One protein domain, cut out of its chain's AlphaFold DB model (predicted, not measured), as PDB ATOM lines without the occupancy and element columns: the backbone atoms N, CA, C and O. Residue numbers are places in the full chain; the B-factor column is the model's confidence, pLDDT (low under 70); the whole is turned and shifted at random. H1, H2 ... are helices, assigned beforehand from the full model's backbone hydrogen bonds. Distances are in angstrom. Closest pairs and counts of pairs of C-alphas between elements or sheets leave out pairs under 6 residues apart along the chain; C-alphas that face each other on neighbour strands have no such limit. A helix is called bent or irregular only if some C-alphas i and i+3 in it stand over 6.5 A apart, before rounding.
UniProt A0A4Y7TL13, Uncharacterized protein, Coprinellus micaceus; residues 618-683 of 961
ATOM      1  N   ARG A 618      -7.062   1.397 -49.685       67.50
ATOM      2  CA  ARG A 618      -8.342   1.942 -50.170       67.50
ATOM      3  C   ARG A 618      -8.254   3.427 -50.536       67.50
ATOM      4  O   ARG A 618      -8.958   3.850 -51.451       67.50
ATOM      5  N   CYS A 619      -7.336   4.195 -49.947       62.59
ATOM      6  CA  CYS A 619      -7.043   5.580 -50.343       62.59
ATOM      7  C   CYS A 619      -6.524   5.734 -51.785       62.59
ATOM      8  O   CYS A 619      -6.553   6.842 -52.312       62.59
ATOM      9  N   LYS A 620      -6.149   4.646 -52.476       59.44
ATOM     10  CA  LYS A 620      -5.911   4.655 -53.932       59.44
ATOM     11  C   LYS A 620      -7.196   4.894 -54.749       59.44
ATOM     12  O   LYS A 620      -7.127   5.343 -55.890       59.44
ATOM     13  N   ARG A 621      -8.382   4.594 -54.197       61.31
ATOM     14  CA  ARG A 621      -9.679   4.716 -54.886       61.31
ATOM     15  C   ARG A 621     -10.360   6.037 -54.521       61.31
ATOM     16  O   ARG A 621     -10.837   6.214 -53.402       61.31
ATOM     17  N   PHE A 622     -10.502   6.933 -55.500       53.69
ATOM     18  CA  PHE A 622     -11.155   8.247 -55.353       53.69
ATOM     19  C   PHE A 622     -12.543   8.190 -54.670       53.69
ATOM     20  O   PHE A 622     -12.879   9.053 -53.858       53.69
ATOM     21  N   ALA A 623     -13.332   7.144 -54.940       51.88
ATOM     22  CA  ALA A 623     -14.646   6.936 -54.324       51.88
ATOM     23  C   ALA A 623     -14.594   6.689 -52.800       51.88
ATOM     24  O   ALA A 623     -15.531   7.058 -52.094       51.88
ATOM     25  N   PHE A 624     -13.507   6.101 -52.287       53.94
ATOM     26  CA  PHE A 624     -13.348   5.783 -50.867       53.94
ATOM     27  C   PHE A 624     -13.027   7.026 -50.037       53.94
ATOM     28  O   PHE A 624     -13.675   7.265 -49.022       53.94
ATOM     29  N   ILE A 625     -12.104   7.877 -50.503       55.75
ATOM     30  CA  ILE A 625     -11.726   9.106 -49.780       55.75
ATOM     31  C   ILE A 625     -12.926  10.069 -49.649       55.75
ATOM     32  O   ILE A 625     -13.036  10.791 -48.663       55.75
ATOM     33  N   ARG A 626     -13.882  10.041 -50.594       50.62
ATOM     34  CA  ARG A 626     -15.145  10.804 -50.500       50.62
ATOM     35  C   ARG A 626     -16.093  10.293 -49.404       50.62
ATOM     36  O   ARG A 626     -16.878  11.083 -48.894       50.62
ATOM     37  N   LYS A 627     -16.052   8.994 -49.078       51.22
ATOM     38  CA  LYS A 627     -16.907   8.351 -48.061       51.22
ATOM     39  C   LYS A 627     -16.218   8.176 -46.701       51.22
ATOM     40  O   LYS A 627     -16.910   7.893 -45.729       51.22
ATOM     41  N   TRP A 628     -14.894   8.318 -46.610       55.44
ATOM     42  CA  TRP A 628     -14.167   8.115 -45.356       55.44
ATOM     43  C   TRP A 628     -14.526   9.199 -44.327       55.44
ATOM     44  O   TRP A 628     -14.227  10.378 -44.554       55.44
ATOM     45  N   PRO A 629     -15.141   8.850 -43.183       48.94
ATOM     46  CA  PRO A 629     -15.412   9.833 -42.151       48.94
ATOM     47  C   PRO A 629     -14.092  10.289 -41.517       48.94
ATOM     48  O   PRO A 629     -13.274   9.482 -41.093       48.94
ATOM     49  N   MET A 630     -13.903  11.604 -41.357       48.09
ATOM     50  CA  MET A 630     -12.874  12.134 -40.443       48.09
ATOM     51  C   MET A 630     -13.229  11.920 -38.955       48.09
ATOM     52  O   MET A 630     -12.431  12.248 -38.074       48.09
ATOM     53  N   LYS A 631     -14.423  11.385 -38.666       42.69
ATOM     54  CA  LYS A 631     -14.810  10.882 -37.340       42.69
ATOM     55  C   LYS A 631     -14.097   9.541 -37.065       42.69
ATOM     56  O   LYS A 631     -13.711   8.875 -38.024       42.69
ATOM     57  N   PRO A 632     -13.901   9.141 -35.794       45.59
ATOM     58  CA  PRO A 632     -13.363   7.820 -35.463       45.59
ATOM     59  C   PRO A 632     -14.144   6.701 -36.165       45.59
ATOM     60  O   PRO A 632     -15.352   6.825 -36.371       45.59
ATOM     61  N   THR A 633     -13.466   5.612 -36.526       51.28
ATOM     62  CA  THR A 633     -14.148   4.383 -36.951       51.28
ATOM     63  C   THR A 633     -14.979   3.825 -35.791       51.28
ATOM     64  O   THR A 633     -14.678   4.113 -34.631       51.28
ATOM     65  N   LYS A 634     -15.961   2.953 -36.078       49.06
ATOM     66  CA  LYS A 634     -16.687   2.175 -35.046       49.06
ATOM     67  C   LYS A 634     -15.754   1.392 -34.091       49.06
ATOM     68  O   LYS A 634     -16.190   0.954 -33.044       49.06
ATOM     69  N   GLN A 635     -14.480   1.230 -34.458       54.47
ATOM     70  CA  GLN A 635     -13.443   0.481 -33.737       54.47
ATOM     71  C   GLN A 635     -12.410   1.388 -33.025       54.47
ATOM     72  O   GLN A 635     -11.371   0.910 -32.587       54.47
ATOM     73  N   GLY A 636     -12.626   2.709 -32.954       61.19
ATOM     74  CA  GLY A 636     -11.843   3.639 -32.118       61.19
ATOM     75  C   GLY A 636     -10.393   3.955 -32.541       61.19
ATOM     76  O   GLY A 636      -9.831   4.951 -32.077       61.19
ATOM     77  N   ILE A 637      -9.785   3.174 -33.441       67.56
ATOM     78  CA  ILE A 637      -8.375   3.303 -33.852       67.56
ATOM     79  C   ILE A 637      -8.078   4.680 -34.472       67.56
ATOM     80  O   ILE A 637      -8.757   5.146 -35.393       67.56
ATOM     81  N   LYS A 638      -7.019   5.342 -33.981       72.50
ATOM     82  CA  LYS A 638      -6.670   6.719 -34.363       72.50
ATOM     83  C   LYS A 638      -5.165   6.948 -34.515       72.50
ATOM     84  O   LYS A 638      -4.524   7.520 -33.632       72.50
ATOM     85  N   ASP A 639      -4.618   6.624 -35.685       81.56
ATOM     86  CA  ASP A 639      -3.269   7.073 -36.035       81.56
ATOM     87  C   ASP A 639      -3.263   8.534 -36.530       81.56
ATOM     88  O   ASP A 639      -3.654   8.844 -37.658       81.56
ATOM     89  N   LYS A 640      -2.784   9.457 -35.685       82.62
ATOM     90  CA  LYS A 640      -2.594  10.874 -36.048       82.62
ATOM     91  C   LYS A 640      -1.525  11.082 -37.128       82.62
ATOM     92  O   LYS A 640      -1.603  12.075 -37.847       82.62
ATOM     93  N   PHE A 641      -0.540  10.191 -37.215       85.19
ATOM     94  CA  PHE A 641       0.572  10.286 -38.155       85.19
ATOM     95  C   PHE A 641       0.095   9.924 -39.565       85.19
ATOM     96  O   PHE A 641       0.176  10.766 -40.458       85.19
ATOM     97  N   GLN A 642      -0.569   8.775 -39.741       82.81
ATOM     98  CA  GLN A 642      -1.258   8.456 -41.000       82.81
ATOM     99  C   GLN A 642      -2.286   9.544 -41.377       82.81
ATOM    100  O   GLN A 642      -2.334   9.986 -42.526       82.81
ATOM    101  N   GLN A 643      -3.054  10.068 -40.409       80.88
ATOM    102  CA  GLN A 643      -4.010  11.161 -40.651       80.88
ATOM    103  C   GLN A 643      -3.380  12.453 -41.196       80.88
ATOM    104  O   GLN A 643      -4.071  13.177 -41.910       80.88
ATOM    105  N   HIS A 644      -2.115  12.764 -40.892       83.69
ATOM    106  CA  HIS A 644      -1.431  13.922 -41.479       83.69
ATOM    107  C   HIS A 644      -1.323  13.765 -43.003       83.69
ATOM    108  O   HIS A 644      -1.804  14.620 -43.750       83.69
ATOM    109  N   PHE A 645      -0.794  12.634 -43.471       80.44
ATOM    110  CA  PHE A 645      -0.670  12.368 -44.904       80.44
ATOM    111  C   PHE A 645      -2.034  12.261 -45.599       80.44
ATOM    112  O   PHE A 645      -2.224  12.823 -46.677       80.44
ATOM    113  N   LEU A 646      -3.014  11.605 -44.964       78.44
ATOM    114  CA  LEU A 646      -4.373  11.491 -45.505       78.44
ATOM    115  C   LEU A 646      -5.058  12.858 -45.676       78.44
ATOM    116  O   LEU A 646      -5.788  13.045 -46.651       78.44
ATOM    117  N   ARG A 647      -4.794  13.833 -44.793       79.69
ATOM    118  CA  ARG A 647      -5.263  15.223 -44.967       79.69
ATOM    119  C   ARG A 647      -4.610  15.891 -46.168       79.69
ATOM    120  O   ARG A 647      -5.328  16.406 -47.015       79.69
ATOM    121  N   HIS A 648      -3.289  15.791 -46.321       80.69
ATOM    122  CA  HIS A 648      -2.603  16.338 -47.497       80.69
ATOM    123  C   HIS A 648      -3.087  15.728 -48.825       80.69
ATOM    124  O   HIS A 648      -3.130  16.432 -49.833       80.69
ATOM    125  N   ILE A 649      -3.497  14.454 -48.835       80.06
ATOM    126  CA  ILE A 649      -4.164  13.838 -49.993       80.06
ATOM    127  C   ILE A 649      -5.558  14.465 -50.194       80.06
ATOM    128  O   ILE A 649      -5.870  14.921 -51.294       80.06
ATOM    129  N   PHE A 650      -6.381  14.546 -49.144       78.81
ATOM    130  CA  PHE A 650      -7.736  15.116 -49.195       78.81
ATOM    131  C   PHE A 650      -7.756  16.571 -49.689       78.81
ATOM    132  O   PHE A 650      -8.467  16.904 -50.642       78.81
ATOM    133  N   ASP A 651      -6.931  17.428 -49.093       82.12
ATOM    134  CA  ASP A 651      -6.888  18.861 -49.384       82.12
ATOM    135  C   ASP A 651      -6.404  19.150 -50.815       82.12
ATOM    136  O   ASP A 651      -6.837  20.132 -51.420       82.12
ATOM    137  N   SER A 652      -5.604  18.257 -51.415       81.88
ATOM    138  CA  SER A 652      -5.116  18.421 -52.794       81.88
ATOM    139  C   SER A 652      -6.233  18.404 -53.854       81.88
ATOM    140  O   SER A 652      -6.121  19.089 -54.874       81.88
ATOM    141  N   TYR A 653      -7.333  17.673 -53.613       78.38
ATOM    142  CA  TYR A 653      -8.455  17.559 -54.554       78.38
ATOM    143  C   TYR A 653      -9.770  18.185 -54.050       78.38
ATOM    144  O   TYR A 653     -10.671  18.413 -54.864       78.38
ATOM    145  N   LYS A 654      -9.908  18.476 -52.745       80.69
ATOM    146  CA  LYS A 654     -11.139  19.007 -52.120       80.69
ATOM    147  C   LYS A 654     -11.686  20.254 -52.824       80.69
ATOM    148  O   LYS A 654     -12.890  20.353 -53.036       80.69
ATOM    149  N   SER A 655     -10.806  21.184 -53.194       78.56
ATOM    150  CA  SER A 655     -11.147  22.465 -53.836       78.56
ATOM    151  C   SER A 655     -11.427  22.365 -55.342       78.56
ATOM    152  O   SER A 655     -11.937  23.310 -55.944       78.56
ATOM    153  N   LYS A 656     -11.106  21.235 -55.982       81.75
ATOM    154  CA  LYS A 656     -11.326  21.037 -57.420       81.75
ATOM    155  C   LYS A 656     -12.800  20.698 -57.681       81.75
ATOM    156  O   LYS A 656     -13.457  20.073 -56.849       81.75
ATOM    157  N   ARG A 657     -13.341  21.072 -58.848       76.06
ATOM    158  CA  ARG A 657     -14.743  20.775 -59.222       76.06
ATOM    159  C   ARG A 657     -14.871  19.527 -60.111       76.06
ATOM    160  O   ARG A 657     -15.559  18.589 -59.715       76.06
ATOM    161  N   LYS A 658     -14.174  19.491 -61.257       82.56
ATOM    162  CA  LYS A 658     -14.257  18.414 -62.273       82.56
ATOM    163  C   LYS A 658     -13.578  17.100 -61.840       82.56
ATOM    164  O   LYS A 658     -12.682  17.105 -60.997       82.56
ATOM    165  N   LYS A 659     -13.994  15.971 -62.429       77.94
ATOM    166  CA  LYS A 659     -13.471  14.627 -62.112       77.94
ATOM    167  C   LYS A 659     -12.016  14.460 -62.565       77.94
ATOM    168  O   LYS A 659     -11.202  14.012 -61.758       77.94
ATOM    169  N   GLU A 660     -11.669  14.900 -63.777       80.62
ATOM    170  CA  GLU A 660     -10.294  14.794 -64.293       80.62
ATOM    171  C   GLU A 660      -9.338  15.643 -63.449       80.62
ATOM    172  O   GLU A 660      -8.282  15.173 -63.041       80.62
ATOM    173  N   THR A 661      -9.730  16.876 -63.096       80.69
ATOM    174  CA  THR A 661      -8.875  17.773 -62.294       80.69
ATOM    175  C   THR A 661      -8.646  17.260 -60.871       80.69
ATOM    176  O   THR A 661      -7.574  17.487 -60.311       80.69
ATOM    177  N   LYS A 662      -9.601  16.511 -60.299       78.88
ATOM    178  CA  LYS A 662      -9.402  15.775 -59.040       78.88
ATOM    179  C   LYS A 662      -8.431  14.612 -59.206       78.88
ATOM    180  O   LYS A 662      -7.537  14.471 -58.381       78.88
ATOM    181  N   GLN A 663      -8.573  13.805 -60.258       77.44
ATOM    182  CA  GLN A 663      -7.674  12.677 -60.527       77.44
ATOM    183  C   GLN A 663      -6.240  13.138 -60.834       77.44
ATOM    184  O   GLN A 663      -5.295  12.545 -60.320       77.44
ATOM    185  N   ALA A 664      -6.071  14.225 -61.590       81.38
ATOM    186  CA  ALA A 664      -4.772  14.830 -61.872       81.38
ATOM    187  C   ALA A 664      -4.103  15.370 -60.595       81.38
ATOM    188  O   ALA A 664      -2.945  15.050 -60.338       81.38
ATOM    189  N   ALA A 665      -4.839  16.111 -59.756       81.19
ATOM    190  CA  ALA A 665      -4.327  16.596 -58.472       81.19
ATOM    191  C   ALA A 665      -3.948  15.444 -57.524       81.19
ATOM    192  O   ALA A 665      -2.892  15.484 -56.897       81.19
ATOM    193  N   LEU A 666      -4.768  14.388 -57.477       77.94
ATOM    194  CA  LEU A 666      -4.502  13.178 -56.701       77.94
ATOM    195  C   LEU A 666      -3.224  12.468 -57.188       77.94
ATOM    196  O   LEU A 666      -2.360  12.153 -56.376       77.94
ATOM    197  N   LYS A 667      -3.072  12.263 -58.507       80.19
ATOM    198  CA  LYS A 667      -1.884  11.644 -59.125       80.19
ATOM    199  C   LYS A 667      -0.620  12.463 -58.847       80.19
ATOM    200  O   LYS A 667       0.384  11.898 -58.423       80.19
ATOM    201  N   ALA A 668      -0.690  13.784 -59.019       83.31
ATOM    202  CA  ALA A 668       0.409  14.691 -58.705       83.31
ATOM    203  C   ALA A 668       0.783  14.639 -57.215       83.31
ATOM    204  O   ALA A 668       1.962  14.567 -56.884       83.31
ATOM    205  N   LYS A 669      -0.198  14.605 -56.300       83.12
ATOM    206  CA  LYS A 669       0.098  14.535 -54.864       83.12
ATOM    207  C   LYS A 669       0.671  13.179 -54.451       83.12
ATOM    208  O   LYS A 669       1.614  13.165 -53.663       83.12
ATOM    209  N   PHE A 670       0.183  12.070 -55.010       77.56
ATOM    210  CA  PHE A 670       0.764  10.741 -54.788       77.56
ATOM    211  C   PHE A 670       2.218  10.633 -55.275       77.56
ATOM    212  O   PHE A 670       3.002   9.956 -54.624       77.56
ATOM    213  N   ALA A 671       2.610  11.360 -56.327       79.06
ATOM    214  CA  ALA A 671       4.008  11.449 -56.761       79.06
ATOM    215  C   ALA A 671       4.925  12.249 -55.802       79.06
ATOM    216  O   ALA A 671       6.139  12.170 -55.922       79.06
ATOM    217  N   THR A 672       4.363  13.006 -54.846       78.81
ATOM    218  CA  THR A 672       5.128  13.716 -53.789       78.81
ATOM    219  C   THR A 672       5.194  12.960 -52.459       78.81
ATOM    220  O   THR A 672       5.689  13.496 -51.470       78.81
ATOM    221  N   LEU A 673       4.621  11.759 -52.398       73.31
ATOM    222  CA  LEU A 673       4.645  10.885 -51.225       73.31
ATOM    223  C   LEU A 673       5.692   9.775 -51.437       73.31
ATOM    224  O   LEU A 673       6.117   9.574 -52.576       73.31
ATOM    225  N   PRO A 674       6.114   9.055 -50.378       69.12
ATOM    226  CA  PRO A 674       7.019   7.913 -50.517       69.12
ATOM    227  C   PRO A 674       6.538   6.910 -51.588       69.12
ATOM    228  O   PRO A 674       5.328   6.822 -51.811       69.12
ATOM    229  N   PRO A 675       7.439   6.152 -52.249       62.91
ATOM    230  CA  PRO A 675       7.074   5.144 -53.249       62.91
ATOM    231  C   PRO A 675       6.122   4.069 -52.720       62.91
ATOM    232  O   PRO A 675       5.996   3.867 -51.513       62.91
ATOM    233  N   LEU A 676       5.435   3.369 -53.628       52.91
ATOM    234  CA  LEU A 676       4.311   2.479 -53.305       52.91
ATOM    235  C   LEU A 676       4.675   1.288 -52.409       52.91
ATOM    236  O   LEU A 676       3.843   0.889 -51.588       52.91
ATOM    237  N   GLU A 677       5.909   0.796 -52.497       57.66
ATOM    238  CA  GLU A 677       6.465  -0.232 -51.611       57.66
ATOM    239  C   GLU A 677       6.728   0.306 -50.188       57.66
ATOM    240  O   GLU A 677       6.696  -0.445 -49.215       57.66
ATOM    241  N   GLU A 678       6.915   1.621 -50.033       66.31
ATOM    242  CA  GLU A 678       7.306   2.268 -48.778       66.31
ATOM    243  C   GLU A 678       6.146   2.899 -47.986       66.31
ATOM    244  O   GLU A 678       6.386   3.522 -46.951       66.31
ATOM    245  N   TYR A 679       4.878   2.754 -48.400       64.50
ATOM    246  CA  TYR A 679       3.744   3.410 -47.710       64.50
ATOM    247  C   TYR A 679       3.572   2.970 -46.247       64.50
ATOM    248  O   TYR A 679       2.945   3.686 -45.469       64.50
ATOM    249  N   THR A 680       4.166   1.851 -45.824       66.38
ATOM    250  CA  THR A 680       4.281   1.501 -44.397       66.38
ATOM    251  C   THR A 680       4.964   2.614 -43.588       66.38
ATOM    252  O   THR A 680       4.588   2.847 -42.442       66.38
ATOM    253  N   LYS A 681       5.871   3.402 -44.187       72.00
ATOM    254  CA  LYS A 681       6.478   4.605 -43.584       72.00
ATOM    255  C   LYS A 681       5.478   5.739 -43.300       72.00
ATOM    256  O   LYS A 681       5.834   6.655 -42.567       72.00
ATOM    257  N   MET A 682       4.244   5.684 -43.820       77.44
ATOM    258  CA  MET A 682       3.144   6.614 -43.502       77.44
ATOM    259  C   MET A 682       2.256   6.135 -42.340       77.44
ATOM    260  O   MET A 682       1.372   6.873 -41.912       77.44
ATOM    261  N   ILE A 683       2.491   4.933 -41.808       80.75
ATOM    262  CA  ILE A 683       1.902   4.451 -40.552       80.75
ATOM    263  C   ILE A 683       2.882   4.764 -39.414       80.75
ATOM    264  O   ILE A 683       4.102   4.625 -39.573       80.75
TER     265      ILE A 683
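Overview. This is residues 618 to 683 of the 961 residues of an uncharacterized protein of Coprinellus micaceus (UniProt A0A4Y7TL13). What shape do these atoms make? H2 and H3 form a V-shaped helical hairpin, with short H1 near both and short H4 folding back toward the beginning of H2; residues 631 to 638 stick out as a free loop. What is it made of? The 66 printed residues include four named helices, H1 to H4 in chain order, and no named strand: all helix. How large is it? It is compact, with a radius of gyration of the C-alphas of 12.3 A and spans of 34 by 25 by 16 A.

Along the chain. Where do the first helices lie? H1, residues 622 to 627, is 9.3 A long from C-alpha 622 at (-11.155, 8.247, -55.353). H2, residues 640 to 654, is 19.9 A long. And the others? H3, residues 659 to 670, is 16.5 A long. H4, residues 676 to 682, is 10.7 A long, ends at C-alpha 682 at (3.144, 6.614, -43.502), and is irregular: C-alphas 677 and 680 are 7.7 A apart.

Arrangement. How does H1 stand? It is close to but not clearly touching H2, closest at the C-alphas of Ile 625 and Phe 650, 7.2 A. What does H2 touch? With residues 649 to 654 alone it touches H3, closest at the C-alphas of Tyr 653 and Lys 662, 4.9 A; they run opposite ways at a steep tilt of 36 degrees, only just beyond shallow. With residues 641 to 645 alone it only just touches H4, with 3 pairs of C-alphas within 8 A, the closest those of Gln 642 and Met 682, 5.4 A. Which backbones are in range? Every O i to N i+4 pair is within hydrogen-bond range in H3, 9 of 11 in H2, 0 of 2 in H1 and 0 of 3 in H4; O i to N i+3 pairs within range number 1 of 3 in H1 and 2 of 4 in H4.

Size, cuts and confidence. Is the chain whole? The printed part has no cut; H1 to H2 is a long link of 12 residues, and the other links are tight. Where is confidence low? Residues 618 to 637 and 674 to 680 have pLDDT under 70.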